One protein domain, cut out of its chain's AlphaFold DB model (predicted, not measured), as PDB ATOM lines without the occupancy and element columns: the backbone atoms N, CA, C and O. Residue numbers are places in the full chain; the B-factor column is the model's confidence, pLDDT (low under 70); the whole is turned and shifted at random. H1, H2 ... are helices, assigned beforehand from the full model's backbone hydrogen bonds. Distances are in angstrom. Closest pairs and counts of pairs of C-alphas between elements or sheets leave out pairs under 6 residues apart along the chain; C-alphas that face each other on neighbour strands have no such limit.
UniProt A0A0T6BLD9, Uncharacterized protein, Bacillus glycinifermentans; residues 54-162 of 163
ATOM      1  N   ALA A  54     160.205 225.615 266.184       76.38
ATOM      2  CA  ALA A  54     161.304 224.857 265.600       76.38
ATOM      3  C   ALA A  54     160.866 224.095 264.338       76.38
ATOM      4  O   ALA A  54     161.576 224.121 263.337       76.38
ATOM      5  N   ASP A  55     159.674 223.489 264.335       75.19
ATOM      6  CA  ASP A  55     159.142 222.783 263.161       75.19
ATOM      7  C   ASP A  55     158.871 223.734 261.991       75.19
ATOM      8  O   ASP A  55     159.117 223.388 260.834       75.19
ATOM      9  N   VAL A  56     158.383 224.945 262.283       75.38
ATOM     10  CA  VAL A  56     158.159 225.979 261.264       75.38
ATOM     11  C   VAL A  56     159.489 226.466 260.693       75.38
ATOM     12  O   VAL A  56     159.630 226.513 259.471       75.38
ATOM     13  N   LYS A  57     160.475 226.765 261.550       76.81
ATOM     14  CA  LYS A  57     161.825 227.157 261.123       76.81
ATOM     15  C   LYS A  57     162.451 226.076 260.234       76.81
ATOM     16  O   LYS A  57     162.816 226.360 259.100       76.81
ATOM     17  N   ASN A  58     162.442 224.821 260.681       76.44
ATOM     18  CA  ASN A  58     162.988 223.693 259.924       76.44
ATOM     19  C   ASN A  58     162.296 223.500 258.564       76.44
ATOM     20  O   ASN A  58     162.953 223.181 257.575       76.44
ATOM     21  N   ALA A  59     160.973 223.690 258.489       74.44
ATOM     22  CA  ALA A  59     160.237 223.586 257.231       74.44
ATOM     23  C   ALA A  59     160.617 224.702 256.243       74.44
ATOM     24  O   ALA A  59     160.759 224.443 255.044       74.44
ATOM     25  N   VAL A  60     160.803 225.929 256.736       74.75
ATOM     26  CA  VAL A  60     161.244 227.068 255.920       74.75
ATOM     27  C   VAL A  60     162.682 226.864 255.448       74.75
ATOM     28  O   VAL A  60     162.930 226.969 254.246       74.75
ATOM     29  N   ASP A  61     163.594 226.502 256.350       73.88
ATOM     30  CA  ASP A  61     165.012 226.293 256.043       73.88
ATOM     31  C   ASP A  61     165.182 225.176 255.005       73.88
ATOM     32  O   ASP A  61     165.812 225.375 253.965       73.88
ATOM     33  N   LYS A  62     164.492 224.042 255.192       74.44
ATOM     34  CA  LYS A  62     164.496 222.934 254.226       74.44
ATOM     35  C   LYS A  62     163.974 223.355 252.851       74.44
ATOM     36  O   LYS A  62     164.573 223.020 251.831       74.44
ATOM     37  N   THR A  63     162.895 224.139 252.812       73.62
ATOM     38  CA  THR A  63     162.354 224.665 251.549       73.62
ATOM     39  C   THR A  63     163.369 225.574 250.856       73.62
ATOM     40  O   THR A  63     163.536 225.499 249.638       73.62
ATOM     41  N   GLN A  64     164.082 226.421 251.604       73.88
ATOM     42  CA  GLN A  64     165.109 227.286 251.032       73.88
ATOM     43  C   GLN A  64     166.275 226.484 250.447       73.88
ATOM     44  O   GLN A  64     166.646 226.750 249.299       73.88
ATOM     45  N   SER A  65     166.811 225.499 251.174       75.12
ATOM     46  CA  SER A  65     167.902 224.643 250.687       75.12
ATOM     47  C   SER A  65     167.491 223.889 249.416       75.12
ATOM     48  O   SER A  65     168.192 223.966 248.403       75.12
ATOM     49  N   ASP A  66     166.294 223.292 249.389       76.00
ATOM     50  CA  ASP A  66     165.759 222.605 248.203       76.00
ATOM     51  C   ASP A  66     165.615 223.552 247.000       76.00
ATOM     52  O   ASP A  66     165.913 223.195 245.855       76.00
ATOM     53  N   THR A  67     165.188 224.795 247.239       78.25
ATOM     54  CA  THR A  67     165.043 225.793 246.170       78.25
ATOM     55  C   THR A  67     166.401 226.226 245.611       78.25
ATOM     56  O   THR A  67     166.536 226.386 244.394       78.25
ATOM     57  N   ARG A  68     167.416 226.412 246.470       84.75
ATOM     58  CA  ARG A  68     168.792 226.762 246.065       84.75
ATOM     59  C   ARG A  68     169.405 225.643 245.215       84.75
ATOM     60  O   ARG A  68     169.903 225.922 244.124       84.75
ATOM     61  N   LEU A  69     169.257 224.386 245.640       82.31
ATOM     62  CA  LEU A  69     169.740 223.208 244.908       82.31
ATOM     63  C   LEU A  69     169.037 223.015 243.556       82.31
ATOM     64  O   LEU A  69     169.681 222.754 242.542       82.31
ATOM     65  N   ARG A  70     167.716 223.223 243.493       82.88
ATOM     66  CA  ARG A  70     166.969 223.182 242.222       82.88
ATOM     67  C   ARG A  70     167.370 224.279 241.239       82.88
ATOM     68  O   ARG A  70     167.225 224.109 240.029       82.88
ATOM     69  N   ARG A  71     167.806 225.443 241.730       84.00
ATOM     70  CA  ARG A  71     168.328 226.515 240.869       84.00
ATOM     71  C   ARG A  71     169.717 226.159 240.363       84.00
ATOM     72  O   ARG A  71     169.981 226.333 239.175       84.00
ATOM     73  N   SER A  72     170.574 225.639 241.239       82.19
ATOM     74  CA  SER A  72     171.946 225.300 240.878       82.19
ATOM     75  C   SER A  72     172.047 224.109 239.931       82.19
ATOM     76  O   SER A  72     172.927 224.115 239.081       82.19
ATOM     77  N   SER A  73     171.106 223.159 239.979       84.81
ATOM     78  CA  SER A  73     171.069 221.998 239.075       84.81
ATOM     79  C   SER A  73     170.945 222.350 237.590       84.81
ATOM     80  O   SER A  73     171.189 221.511 236.728       84.81
ATOM     81  N   LYS A  74     170.541 223.585 237.270       88.06
ATOM     82  CA  LYS A  74     170.467 224.102 235.896       88.06
ATOM     83  C   LYS A  74     171.754 224.806 235.457       88.06
ATOM     84  O   LYS A  74     171.875 225.186 234.295       88.06
ATOM     85  N   LEU A  75     172.690 225.036 236.378       87.62
ATOM     86  CA  LEU A  75     173.931 225.753 236.112       87.62
ATOM     87  C   LEU A  75     175.009 224.791 235.615       87.62
ATOM     88  O   LEU A  75     175.160 223.677 236.102       87.62
ATOM     89  N   THR A  76     175.822 225.253 234.669       86.44
ATOM     90  CA  THR A  76     176.946 224.485 234.128       86.44
ATOM     91  C   THR A  76     178.173 225.377 233.950       86.44
ATOM     92  O   THR A  76     178.085 226.612 233.912       86.44
ATOM     93  N   GLY A  77     179.354 224.756 233.890       84.56
ATOM     94  CA  GLY A  77     180.619 225.432 233.594       84.56
ATOM     95  C   GLY A  77     180.869 226.685 234.445       84.56
ATOM     96  O   GLY A  77     180.915 226.631 235.673       84.56
ATOM     97  N   LYS A  78     181.042 227.842 233.792       85.69
ATOM     98  CA  LYS A  78     181.366 229.112 234.471       85.69
ATOM     99  C   LYS A  78     180.283 229.566 235.455       85.69
ATOM    100  O   LYS A  78     180.626 230.142 236.484       85.69
ATOM    101  N   ALA A  79     179.007 229.325 235.161       87.44
ATOM    102  CA  ALA A  79     177.922 229.729 236.050       87.44
ATOM    103  C   ALA A  79     177.977 228.942 237.366       87.44
ATOM    104  O   ALA A  79     177.936 229.528 238.443       87.44
ATOM    105  N   LEU A  80     178.206 227.632 237.267       88.69
ATOM    106  CA  LEU A  80     178.366 226.745 238.416       88.69
ATOM    107  C   LEU A  80     179.618 227.093 239.237       88.69
ATOM    108  O   LEU A  80     179.568 227.171 240.459       88.69
ATOM    109  N   HIS A  81     180.735 227.410 238.570       89.75
ATOM    110  CA  HIS A  81     181.945 227.885 239.252       89.75
ATOM    111  C   HIS A  81     181.671 229.156 240.067       89.75
ATOM    112  O   HIS A  81     182.172 229.307 241.186       89.75
ATOM    113  N   ARG A  82     180.925 230.104 239.483       89.50
ATOM    114  CA  ARG A  82     180.566 231.364 240.138       89.50
ATOM    115  C   ARG A  82     179.701 231.105 241.366       89.50
ATOM    116  O   ARG A  82     180.006 231.666 242.411       89.50
ATOM    117  N   GLU A  83     178.708 230.232 241.238       91.56
ATOM    118  CA  GLU A  83     177.811 229.838 242.326       91.56
ATOM    119  C   GLU A  83     178.596 229.279 243.519       91.56
ATOM    120  O   GLU A  83     178.529 229.833 244.613       91.56
ATOM    121  N   ILE A  84     179.441 228.264 243.292       92.44
ATOM    122  CA  ILE A  84     180.275 227.656 244.345       92.44
ATOM    123  C   ILE A  84     181.140 228.724 245.009       92.44
ATOM    124  O   ILE A  84     181.183 228.835 246.230       92.44
ATOM    125  N   SER A  85     181.809 229.556 244.208       91.69
ATOM    126  CA  SER A  85     182.688 230.601 244.739       91.69
ATOM    127  C   SER A  85     181.925 231.606 245.607       91.69
ATOM    128  O   SER A  85     182.458 232.053 246.619       91.69
ATOM    129  N   GLN A  86     180.691 231.956 245.234       92.19
ATOM    130  CA  GLN A  86     179.852 232.885 245.988       92.19
ATOM    131  C   GLN A  86     179.341 232.278 247.294       92.19
ATOM    132  O   GLN A  86     179.398 232.953 248.319       92.19
ATOM    133  N   VAL A  87     178.880 231.025 247.281       92.62
ATOM    134  CA  VAL A  87     178.430 230.325 248.496       92.62
ATOM    135  C   VAL A  87     179.578 230.210 249.497       92.62
ATOM    136  O   VAL A  87     179.430 230.584 250.660       92.62
ATOM    137  N   MET A  88     180.753 229.791 249.028       92.81
ATOM    138  CA  MET A  88     181.942 229.655 249.871       92.81
ATOM    139  C   MET A  88     182.413 231.007 250.414       92.81
ATOM    140  O   MET A  88     182.686 231.122 251.604       92.81
ATOM    141  N   PHE A  89     182.430 232.050 249.578       92.31
ATOM    142  CA  PHE A  89     182.769 233.403 250.022       92.31
ATOM    143  C   PHE A  89     181.795 233.919 251.089       92.31
ATOM    144  O   PHE A  89     182.229 234.487 252.084       92.31
ATOM    145  N   ARG A  90     180.487 233.675 250.929       90.31
ATOM    146  CA  ARG A  90     179.492 234.031 251.952       90.31
ATOM    147  C   ARG A  90     179.732 233.288 253.260       90.31
ATOM    148  O   ARG A  90     179.626 233.908 254.312       90.31
ATOM    149  N   ALA A  91     180.072 231.998 253.200       89.81
ATOM    150  CA  ALA A  91     180.418 231.225 254.390       89.81
ATOM    151  C   ALA A  91     181.662 231.796 255.098       89.81
ATOM    152  O   ALA A  91     181.678 231.909 256.321       89.81
ATOM    153  N   GLU A  92     182.685 232.203 254.339       91.62
ATOM    154  CA  GLU A  92     183.877 232.870 254.880       91.62
ATOM    155  C   GLU A  92     183.513 234.177 255.599       91.62
ATOM    156  O   GLU A  92     183.912 234.382 256.746       91.62
ATOM    157  N   THR A  93     182.728 235.048 254.955       91.56
ATOM    158  CA  THR A  93     182.442 236.394 255.474       91.56
ATOM    159  C   THR A  93     181.424 236.415 256.605       91.56
ATOM    160  O   THR A  93     181.614 237.151 257.567       91.56
ATOM    161  N   LEU A  94     180.336 235.644 256.497       91.25
ATOM    162  CA  LEU A  94     179.240 235.695 257.471       91.25
ATOM    163  C   LEU A  94     179.598 234.980 258.774       91.25
ATOM    164  O   LEU A  94     179.170 235.411 259.835       91.25
ATOM    165  N   PHE A  95     180.411 233.923 258.698       89.38
ATOM    166  CA  PHE A  95     180.770 233.105 259.859       89.38
ATOM    167  C   PHE A  95     182.214 233.329 260.339       89.38
ATOM    168  O   PHE A  95     182.694 232.602 261.206       89.38
ATOM    169  N   GLY A  96     182.936 234.300 259.763       88.12
ATOM    170  CA  GLY A  96     184.315 234.626 260.147       88.12
ATOM    171  C   GLY A  96     185.310 233.479 259.929       88.12
ATOM    172  O   GLY A  96     186.280 233.333 260.674       88.12
ATOM    173  N   LEU A  97     185.065 232.621 258.937       89.25
ATOM    174  CA  LEU A  97     185.873 231.428 258.688       89.25
ATOM    175  C   LEU A  97     187.024 231.733 257.733       89.25
ATOM    176  O   LEU A  97     186.861 232.408 256.719       89.25
ATOM    177  N   SER A  98     188.199 231.160 258.004       91.44
ATOM    178  CA  SER A  98     189.324 231.298 257.081       91.44
ATOM    179  C   SER A  98     189.055 230.557 255.771       91.44
ATOM    180  O   SER A  98     188.600 229.409 255.762       91.44
ATOM    181  N   ARG A  99     189.444 231.173 254.650       88.19
ATOM    182  CA  ARG A  99     189.343 230.571 253.313       88.19
ATOM    183  C   ARG A  99     189.919 229.157 253.254       88.19
ATOM    184  O   ARG A  99     189.325 228.256 252.670       88.19
ATOM    185  N   ARG A 100     191.071 228.931 253.894       89.31
ATOM    186  CA  ARG A 100     191.719 227.609 253.936       89.31
ATOM    187  C   ARG A 100     190.832 226.555 254.598       89.31
ATOM    188  O   ARG A 100     190.842 225.415 254.146       89.31
ATOM    189  N   LYS A 101     190.089 226.925 255.643       91.12
ATOM    190  CA  LYS A 101     189.204 226.014 256.370       91.12
ATOM    191  C   LYS A 101     188.000 225.627 255.518       91.12
ATOM    192  O   LYS A 101     187.829 224.447 255.238       91.12
ATOM    193  N   VAL A 102     187.237 226.608 255.029       92.12
ATOM    194  CA  VAL A 102     185.995 226.343 254.280       92.12
ATOM    195  C   VAL A 102     186.295 225.581 252.985       92.12
ATOM    196  O   VAL A 102     185.717 224.528 252.728       92.12
ATOM    197  N   TRP A 103     187.271 226.042 252.194       92.00
ATOM    198  CA  TRP A 103     187.662 225.342 250.964       92.00
ATOM    199  C   TRP A 103     188.338 223.996 251.234       92.00
ATOM    200  O   TRP A 103     188.207 223.083 250.423       92.00
ATOM    201  N   GLY A 104     189.053 223.858 252.353       91.44
ATOM    202  CA  GLY A 104     189.608 222.579 252.791       91.44
ATOM    203  C   GLY A 104     188.511 221.551 253.055       91.44
ATOM    204  O   GLY A 104     188.593 220.444 252.536       91.44
ATOM    205  N   GLU A 105     187.456 221.940 253.776       93.56
ATOM    206  CA  GLU A 105     186.294 221.081 254.037       93.56
ATOM    207  C   GLU A 105     185.571 220.667 252.750       93.56
ATOM    208  O   GLU A 105     185.213 219.499 252.609       93.56
ATOM    209  N   LEU A 106     185.408 221.588 251.792       93.94
ATOM    210  CA  LEU A 106     184.803 221.298 250.487       93.94
ATOM    211  C   LEU A 106     185.557 220.186 249.748       93.94
ATOM    212  O   LEU A 106     184.955 219.207 249.307       93.94
ATOM    213  N   TYR A 107     186.877 220.332 249.611       91.94
ATOM    214  CA  TYR A 107     187.687 219.361 248.879       91.94
ATOM    215  C   TYR A 107     187.885 218.055 249.648       91.94
ATOM    216  O   TYR A 107     187.958 217.003 249.019       91.94
ATOM    217  N   GLU A 108     187.956 218.095 250.980       91.88
ATOM    218  CA  GLU A 108     188.081 216.877 251.784       91.88
ATOM    219  C   GLU A 108     186.796 216.048 251.736       91.88
ATOM    220  O   GLU A 108     186.872 214.836 251.555       91.88
ATOM    221  N   LYS A 109     185.617 216.681 251.796       92.88
ATOM    222  CA  LYS A 109     184.348 215.972 251.572       92.88
ATOM    223  C   LYS A 109     184.288 215.348 250.181       92.88
ATOM    224  O   LYS A 109     183.978 214.168 250.059       92.88
ATOM    225  N   LEU A 110     184.653 216.103 249.141       90.94
ATOM    226  CA  LEU A 110     184.681 215.555 247.786       90.94
ATOM    227  C   LEU A 110     185.638 214.356 247.687       90.94
ATOM    228  O   LEU A 110     185.305 213.353 247.063       90.94
ATOM    229  N   ARG A 111     186.811 214.433 248.326       90.31
ATOM    230  CA  ARG A 111     187.783 213.334 248.393       90.31
ATOM    231  C   ARG A 111     187.209 212.106 249.096       90.31
ATOM    232  O   ARG A 111     187.416 211.002 248.611       90.31
ATOM    233  N   GLN A 112     186.512 212.285 250.216       90.50
ATOM    234  CA  GLN A 112     185.887 211.185 250.958       90.50
ATOM    235  C   GLN A 112     184.830 210.456 250.122       90.50
ATOM    236  O   GLN A 112     184.716 209.240 250.217       90.50
ATOM    237  N   GLU A 113     184.095 211.182 249.278       89.69
ATOM    238  CA  GLU A 113     183.027 210.608 248.452       89.69
ATOM    239  C   GLU A 113     183.520 210.003 247.134       89.69
ATOM    240  O   GLU A 113     182.970 209.013 246.662       89.69
ATOM    241  N   THR A 114     184.542 210.599 246.517       84.56
ATOM    242  CA  THR A 114     184.984 210.240 245.155       84.56
ATOM    243  C   THR A 114     186.338 209.535 245.116       84.56
ATOM    244  O   THR A 114     186.737 209.018 244.077       84.56
ATOM    245  N   GLY A 115     187.092 209.554 246.218       83.00
ATOM    246  CA  GLY A 115     188.478 209.086 246.279       83.00
ATOM    247  C   GLY A 115     189.494 210.013 245.595       83.00
ATOM    248  O   GLY A 115     190.697 209.756 245.665       83.00
ATOM    249  N   VAL A 116     189.058 211.104 244.951       80.62
ATOM    250  CA  VAL A 116     189.950 212.002 244.204       80.62
ATOM    251  C   VAL A 116     190.722 212.912 245.158       80.62
ATOM    252  O   VAL A 116     190.162 213.833 245.754       80.62
ATOM    253  N   ASP A 117     192.035 212.695 245.274       77.69
ATOM    254  CA  ASP A 117     192.890 213.510 246.140       77.69
ATOM    255  C   ASP A 117     193.116 214.923 245.554       77.69
ATOM    256  O   ASP A 117     193.757 215.064 244.503       77.69
ATOM    257  N   PRO A 118     192.688 215.999 246.243       76.44
ATOM    258  CA  PRO A 118     192.883 217.376 245.801       76.44
ATOM    259  C   PRO A 118     194.344 217.803 245.662       76.44
ATOM    260  O   PRO A 118     194.609 218.836 245.036       76.44
ATOM    261  N   LYS A 119     195.308 217.072 246.229       75.88
ATOM    262  CA  LYS A 119     196.745 217.311 246.016       75.88
ATOM    263  C   LYS A 119     197.209 216.855 244.632       75.88
ATOM    264  O   LYS A 119     198.076 217.509 244.060       75.88
ATOM    265  N   ASN A 120     196.581 215.817 244.081       75.81
ATOM    266  CA  ASN A 120     196.961 215.204 242.806       75.81
ATOM    267  C   ASN A 120     196.221 215.808 241.604       75.81
ATOM    268  O   ASN A 120     196.602 215.584 240.455       75.81
ATOM    269  N   VAL A 121     195.185 216.617 241.849       77.19
ATOM    270  CA  VAL A 121     194.431 217.291 240.787       77.19
ATOM    271  C   VAL A 121     195.273 218.389 240.137       77.19
ATOM    272  O   VAL A 121     195.536 219.448 240.724       77.19
ATOM    273  N   LYS A 122     195.660 218.154 238.877       74.62
ATOM    274  CA  LYS A 122     196.291 219.170 238.027       74.62
ATOM    275  C   LYS A 122     195.303 220.310 237.805       74.62
ATOM    276  O   LYS A 122     194.165 220.103 237.385       74.62
ATOM    277  N   ARG A 123     195.724 221.541 238.093       73.19
ATOM    278  CA  ARG A 123     194.873 222.715 237.870       73.19
ATOM    279  C   ARG A 123     194.643 222.883 236.372       73.19
ATOM    280  O   ARG A 123     195.600 222.933 235.604       73.19
ATOM    281  N   SER A 124     193.383 222.987 235.970       63.28
ATOM    282  CA  SER A 124     193.009 223.196 234.579       63.28
ATOM    283  C   SER A 124     193.647 224.489 234.078       63.28
ATOM    284  O   SER A 124     193.462 225.541 234.686       63.28
ATOM    285  N   THR A 125     194.345 224.422 232.944       56.16
ATOM    286  CA  THR A 125     194.920 225.580 232.231       56.16
ATOM    287  C   THR A 125     193.854 226.489 231.623       56.16
ATOM    288  O   THR A 125     194.130 227.624 231.240       56.16
ATOM    289  N   THR A 126     192.610 226.016 231.545       53.25
ATOM    290  CA  THR A 126     191.481 226.806 231.057       53.25
ATOM    291  C   THR A 126     191.181 227.896 232.066       53.25
ATOM    292  O   THR A 126     190.739 227.609 233.180       53.25
ATOM    293  N   LYS A 127     191.467 229.134 231.650       52.62
ATOM    294  CA  LYS A 127     191.271 230.368 232.410       52.62
ATOM    295  C   LYS A 127     189.925 230.319 233.141       52.62
ATOM    296  O   LYS A 127     188.868 230.342 232.507       52.62
ATOM    297  N   GLY A 128     189.968 230.213 234.471       53.88
ATOM    298  CA  GLY A 128     188.784 230.409 235.306       53.88
ATOM    299  C   GLY A 128     188.262 231.844 235.187       53.88
ATOM    300  O   GLY A 128     188.802 232.663 234.445       53.88
ATOM    301  N   ILE A 129     187.232 232.180 235.965       53.47
ATOM    302  CA  ILE A 129     186.611 233.520 235.977       53.47
ATOM    303  C   ILE A 129     187.635 234.639 236.295       53.47
ATOM    304  O   ILE A 129     187.440 235.773 235.879       53.47
ATOM    305  N   GLN A 130     188.763 234.312 236.944       51.38
ATOM    306  CA  GLN A 130     189.885 235.227 237.215       51.38
ATOM    307  C   GLN A 130     191.153 234.959 236.372       51.38
ATOM    308  O   GLN A 130     192.259 235.282 236.787       51.38
ATOM    309  N   GLY A 131     191.039 234.348 235.190       51.41
ATOM    310  CA  GLY A 131     192.142 234.318 234.215       51.41
ATOM    311  C   GLY A 131     193.295 233.343 234.501       51.41
ATOM    312  O   GLY A 131     194.174 233.211 233.654       51.41
ATOM    313  N   GLY A 132     193.280 232.633 235.634       54.72
ATOM    314  CA  GLY A 132     194.317 231.676 236.036       54.72
ATOM    315  C   GLY A 132     193.818 230.235 236.218       54.72
ATOM    316  O   GLY A 132     192.605 229.981 236.201       54.72
ATOM    317  N   PRO A 133     194.746 229.277 236.395       58.66
ATOM    318  CA  PRO A 133     194.419 227.873 236.595       58.66
ATOM    319  C   PRO A 133     193.796 227.630 237.977       58.66
ATOM    320  O   PRO A 133     194.372 227.970 239.014       58.66
ATOM    321  N   SER A 134     192.617 227.008 237.998       77.00
ATOM    322  CA  SER A 134     191.817 226.760 239.206       77.00
ATOM    323  C   SER A 134     191.563 225.265 239.387       77.00
ATOM    324  O   SER A 134     191.216 224.578 238.427       77.00
ATOM    325  N   LYS A 135     191.716 224.763 240.623       83.06
ATOM    326  CA  LYS A 135     191.347 223.377 240.975       83.06
ATOM    327  C   LYS A 135     189.853 223.145 240.782       83.06
ATOM    328  O   LYS A 135     189.465 222.126 240.230       83.06
ATOM    329  N   LEU A 136     189.038 224.128 241.168       86.56
ATOM    330  CA  LEU A 136     187.592 224.093 240.985       86.56
ATOM    331  C   LEU A 136     187.236 223.884 239.506       86.56
ATOM    332  O   LEU A 136     186.443 223.011 239.182       86.56
ATOM    333  N   SER A 137     187.896 224.606 238.596       84.56
ATOM    334  CA  SER A 137     187.693 224.419 237.154       84.56
ATOM    335  C   SER A 137     188.034 223.008 236.669       84.56
ATOM    336  O   SER A 137     187.397 222.547 235.729       84.56
ATOM    337  N   THR A 138     189.019 222.329 237.270       84.94
ATOM    338  CA  THR A 138     189.315 220.927 236.938       84.94
ATOM    339  C   THR A 138     188.163 220.025 237.356       84.94
ATOM    340  O   THR A 138     187.594 219.346 236.515       84.94
ATOM    341  N   TYR A 139     187.725 220.112 238.611       87.19
ATOM    342  CA  TYR A 139     186.615 219.293 239.100       87.19
ATOM    343  C   TYR A 139     185.312 219.507 238.327       87.19
ATOM    344  O   TYR A 139     184.552 218.568 238.119       87.19
ATOM    345  N   LEU A 140     185.054 220.734 237.871       87.75
ATOM    346  CA  LEU A 140     183.890 221.021 237.037       87.75
ATOM    347  C   LEU A 140     183.976 220.351 235.664       87.75
ATOM    348  O   LEU A 140     182.953 219.903 235.155       87.75
ATOM    349  N   LYS A 141     185.170 220.292 235.067       84.38
ATOM    350  CA  LYS A 141     185.393 219.571 233.807       84.38
ATOM    351  C   LYS A 141     185.279 218.065 233.978       84.38
ATOM    352  O   LYS A 141     184.734 217.409 233.102       84.38
ATOM    353  N   ASP A 142     185.747 217.560 235.111       85.38
ATOM    354  CA  ASP A 142     185.720 216.137 235.445       85.38
ATOM    355  C   ASP A 142     184.318 215.664 235.886       85.38
ATOM    356  O   ASP A 142     184.143 214.514 236.269       85.38
ATOM    357  N   GLY A 143     183.303 216.540 235.836       86.38
ATOM    358  CA  GLY A 143     181.902 216.197 236.098       86.38
ATOM    359  C   GLY A 143     181.444 216.366 237.550       86.38
ATOM    360  O   GLY A 143     180.258 216.234 237.835       86.38
ATOM    361  N   TYR A 144     182.327 216.757 238.471       88.56
ATOM    362  CA  TYR A 144     182.008 216.910 239.900       88.56
ATOM    363  C   TYR A 144     181.338 218.242 240.259       88.56
ATOM    364  O   TYR A 144     181.112 218.535 241.432       88.56
ATOM    365  N   GLY A 145     181.036 219.083 239.269       88.31
ATOM    366  CA  GLY A 145     180.543 220.438 239.500       88.31
ATOM    367  C   GLY A 145     179.257 220.495 240.329       88.31
ATOM    368  O   GLY A 145     179.164 221.310 241.245       88.31
ATOM    369  N   GLN A 146     178.283 219.633 240.022       89.62
ATOM    370  CA  GLN A 146     176.994 219.635 240.719       89.62
ATOM    371  C   GLN A 146     177.157 219.199 242.176       89.62
ATOM    372  O   GLN A 146     176.685 219.881 243.087       89.62
ATOM    373  N   ARG A 147     177.926 218.128 242.401       91.50
ATOM    374  CA  ARG A 147     178.212 217.634 243.748       91.50
ATOM    375  C   ARG A 147     178.975 218.661 244.582       91.50
ATOM    376  O   ARG A 147     178.689 218.843 245.758       91.50
ATOM    377  N   LEU A 148     179.901 219.397 243.972       92.19
ATOM    378  CA  LEU A 148     180.605 220.482 244.653       92.19
ATOM    379  C   LEU A 148     179.678 221.622 245.095       92.19
ATOM    380  O   LEU A 148     179.919 222.198 246.153       92.19
ATOM    381  N   VAL A 149     178.634 221.953 244.329       93.56
ATOM    382  CA  VAL A 149     177.628 222.926 244.789       93.56
ATOM    383  C   VAL A 149     176.848 222.392 245.980       93.56
ATOM    384  O   VAL A 149     176.645 223.127 246.943       93.56
ATOM    385  N   GLU A 150     176.423 221.133 245.932       92.12
ATOM    386  CA  GLU A 150     175.704 220.503 247.043       92.12
ATOM    387  C   GLU A 150     176.543 220.529 248.319       92.12
ATOM    388  O   GLU A 150     176.090 221.040 249.340       92.12
ATOM    389  N   ILE A 151     177.805 220.101 248.238       93.69
ATOM    390  CA  ILE A 151     178.738 220.144 249.367       93.69
ATOM    391  C   ILE A 151     178.939 221.584 249.868       93.69
ATOM    392  O   ILE A 151     179.003 221.802 251.078       93.69
ATOM    393  N   ALA A 152     179.031 222.574 248.973       94.19
ATOM    394  CA  ALA A 152     179.169 223.977 249.366       94.19
ATOM    395  C   ALA A 152     177.953 224.471 250.166       94.19
ATOM    396  O   ALA A 152     178.129 225.124 251.197       94.19
ATOM    397  N   TYR A 153     176.736 224.125 249.735       93.88
ATOM    398  CA  TYR A 153     175.515 224.441 250.475       93.88
ATOM    399  C   TYR A 153     175.424 223.678 251.799       93.88
ATOM    400  O   TYR A 153     175.124 224.289 252.817       93.88
ATOM    401  N   GLU A 154     175.791 222.395 251.840       93.00
ATOM    402  CA  GLU A 154     175.851 221.632 253.095       93.00
ATOM    403  C   GLU A 154     176.813 222.261 254.116       93.00
ATOM    404  O   GLU A 154     176.563 222.227 255.323       93.00
ATOM    405  N   ILE A 155     177.953 222.786 253.655       92.75
ATOM    406  CA  ILE A 155     178.911 223.488 254.515       92.75
ATOM    407  C   ILE A 155     178.294 224.796 255.012       92.75
ATOM    408  O   ILE A 155     178.350 225.060 256.212       92.75
ATOM    409  N   TYR A 156     177.691 225.588 254.122       92.00
ATOM    410  CA  TYR A 156     177.031 226.841 254.484       92.00
ATOM    411  C   TYR A 156     175.930 226.623 255.531       92.00
ATOM    412  O   TYR A 156     176.004 227.207 256.610       92.00
ATOM    413  N   ASP A 157     174.988 225.721 255.261       90.50
ATOM    414  CA  ASP A 157     173.840 225.432 256.128       90.50
ATOM    415  C   ASP A 157     174.303 224.893 257.499       90.50
ATOM    416  O   ASP A 157     173.738 225.222 258.542       90.50
ATOM    417  N   ARG A 158     175.392 224.108 257.541       90.94
ATOM    418  CA  ARG A 158     175.990 223.627 258.801       90.94
ATOM    419  C   ARG A 158     176.520 224.766 259.669       90.94
ATOM    420  O   ARG A 158     176.443 224.675 260.894       90.94
ATOM    421  N   TYR A 159     177.129 225.777 259.058       89.69
ATOM    422  CA  TYR A 159     177.626 226.939 259.786       89.69
ATOM    423  C   TYR A 159     176.492 227.889 260.174       89.69
ATOM    424  O   TYR A 159     176.493 228.380 261.298       89.69
ATOM    425  N   GLU A 160     175.488 228.048 259.310       87.81
ATOM    426  CA  GLU A 160     174.266 228.804 259.600       87.81
ATOM    427  C   GLU A 160     173.520 228.233 260.811       87.81
ATOM    428  O   GLU A 160     173.120 228.979 261.695       87.81
ATOM    429  N   ALA A 161     173.422 226.905 260.923       85.62
ATOM    430  CA  ALA A 161     172.773 226.247 262.057       85.62
ATOM    431  C   ALA A 161     173.530 226.373 263.397       85.62
ATOM    432  O   ALA A 161     172.965 226.060 264.444       85.62
ATOM    433  N   ARG A 162     174.815 226.756 263.375       81.44
ATOM    434  CA  ARG A 162     175.660 226.920 264.575       81.44
ATOM    435  C   ARG A 162     175.765 228.368 265.054       81.44
ATOM    436  O   ARG A 162     176.274 228.575 266.154       81.44
TER     437      ARG A 162
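Overview. This is residues 54 to 162 of the 163 residues of an uncharacterized protein of Bacillus glycinifermentans (UniProt A0A0T6BLD9). A long helix, H1, reaches out like an arm from a helical core in which H2 and H5 lie side by side, running the same way, and H3 crosses at a steep tilt. Residues 54 to 60 of H1 stick out free; short H4 packs on residues 77 to 81 of H2, and residues 115 to 134 make a long loop without a named element. The printed part has 109 residues with five named helices, H1 to H5 in chain order, and no named strand; the class is all helix. The whole is compact, with a radius of gyration of the C-alphas of 14.3 A, yet elongated in outline, 47 by 28 by 27 A.

Along the chain. H1, residues 54 to 72, is 26.9 A long and begins at C-alpha 54 (161.304, 224.857, 265.600). H2, residues 77 to 94, measures 26.0 A, H3, residues 99 to 114, 22.3 A, and H4, residues 135 to 141, 10.1 A. H5, residues 145 to 160, measures 22.7 A and ends at C-alpha 160 (174.266, 228.804, 259.600).

Arrangement. H1 touches H5 with residues 65 to 72 alone, closest at the C-alphas of Leu 69 and Glu 150, 6.9 A, at a shallow tilt of 26 degrees, opposite ways. H5 touches H2, closest at the C-alphas of Ile 84 and Val 149, 5.4 A, at a shallow tilt of 14 degrees, the same way. H3 touches H5 at a steep tilt of 53 degrees, with the closest C-alphas, Leu 106 and Ile 151, 6.3 A apart. H2 touches H4, closest at the C-alphas of Gly 77 and Leu 140, 6.5 A. H1 is apart from H3 and H4. In all five helices every O i to N i+4 pair is within hydrogen-bond range.

Size, cuts and confidence. The C-alphas farthest apart, Asp 55 and Thr 125, are 47.4 A apart. The printed part has no cut. The link from H3 to H4 is long, 20 residues; the other links are tight. Mean pLDDT of the printed part is 83.2, with residues 124 to 133 under 70.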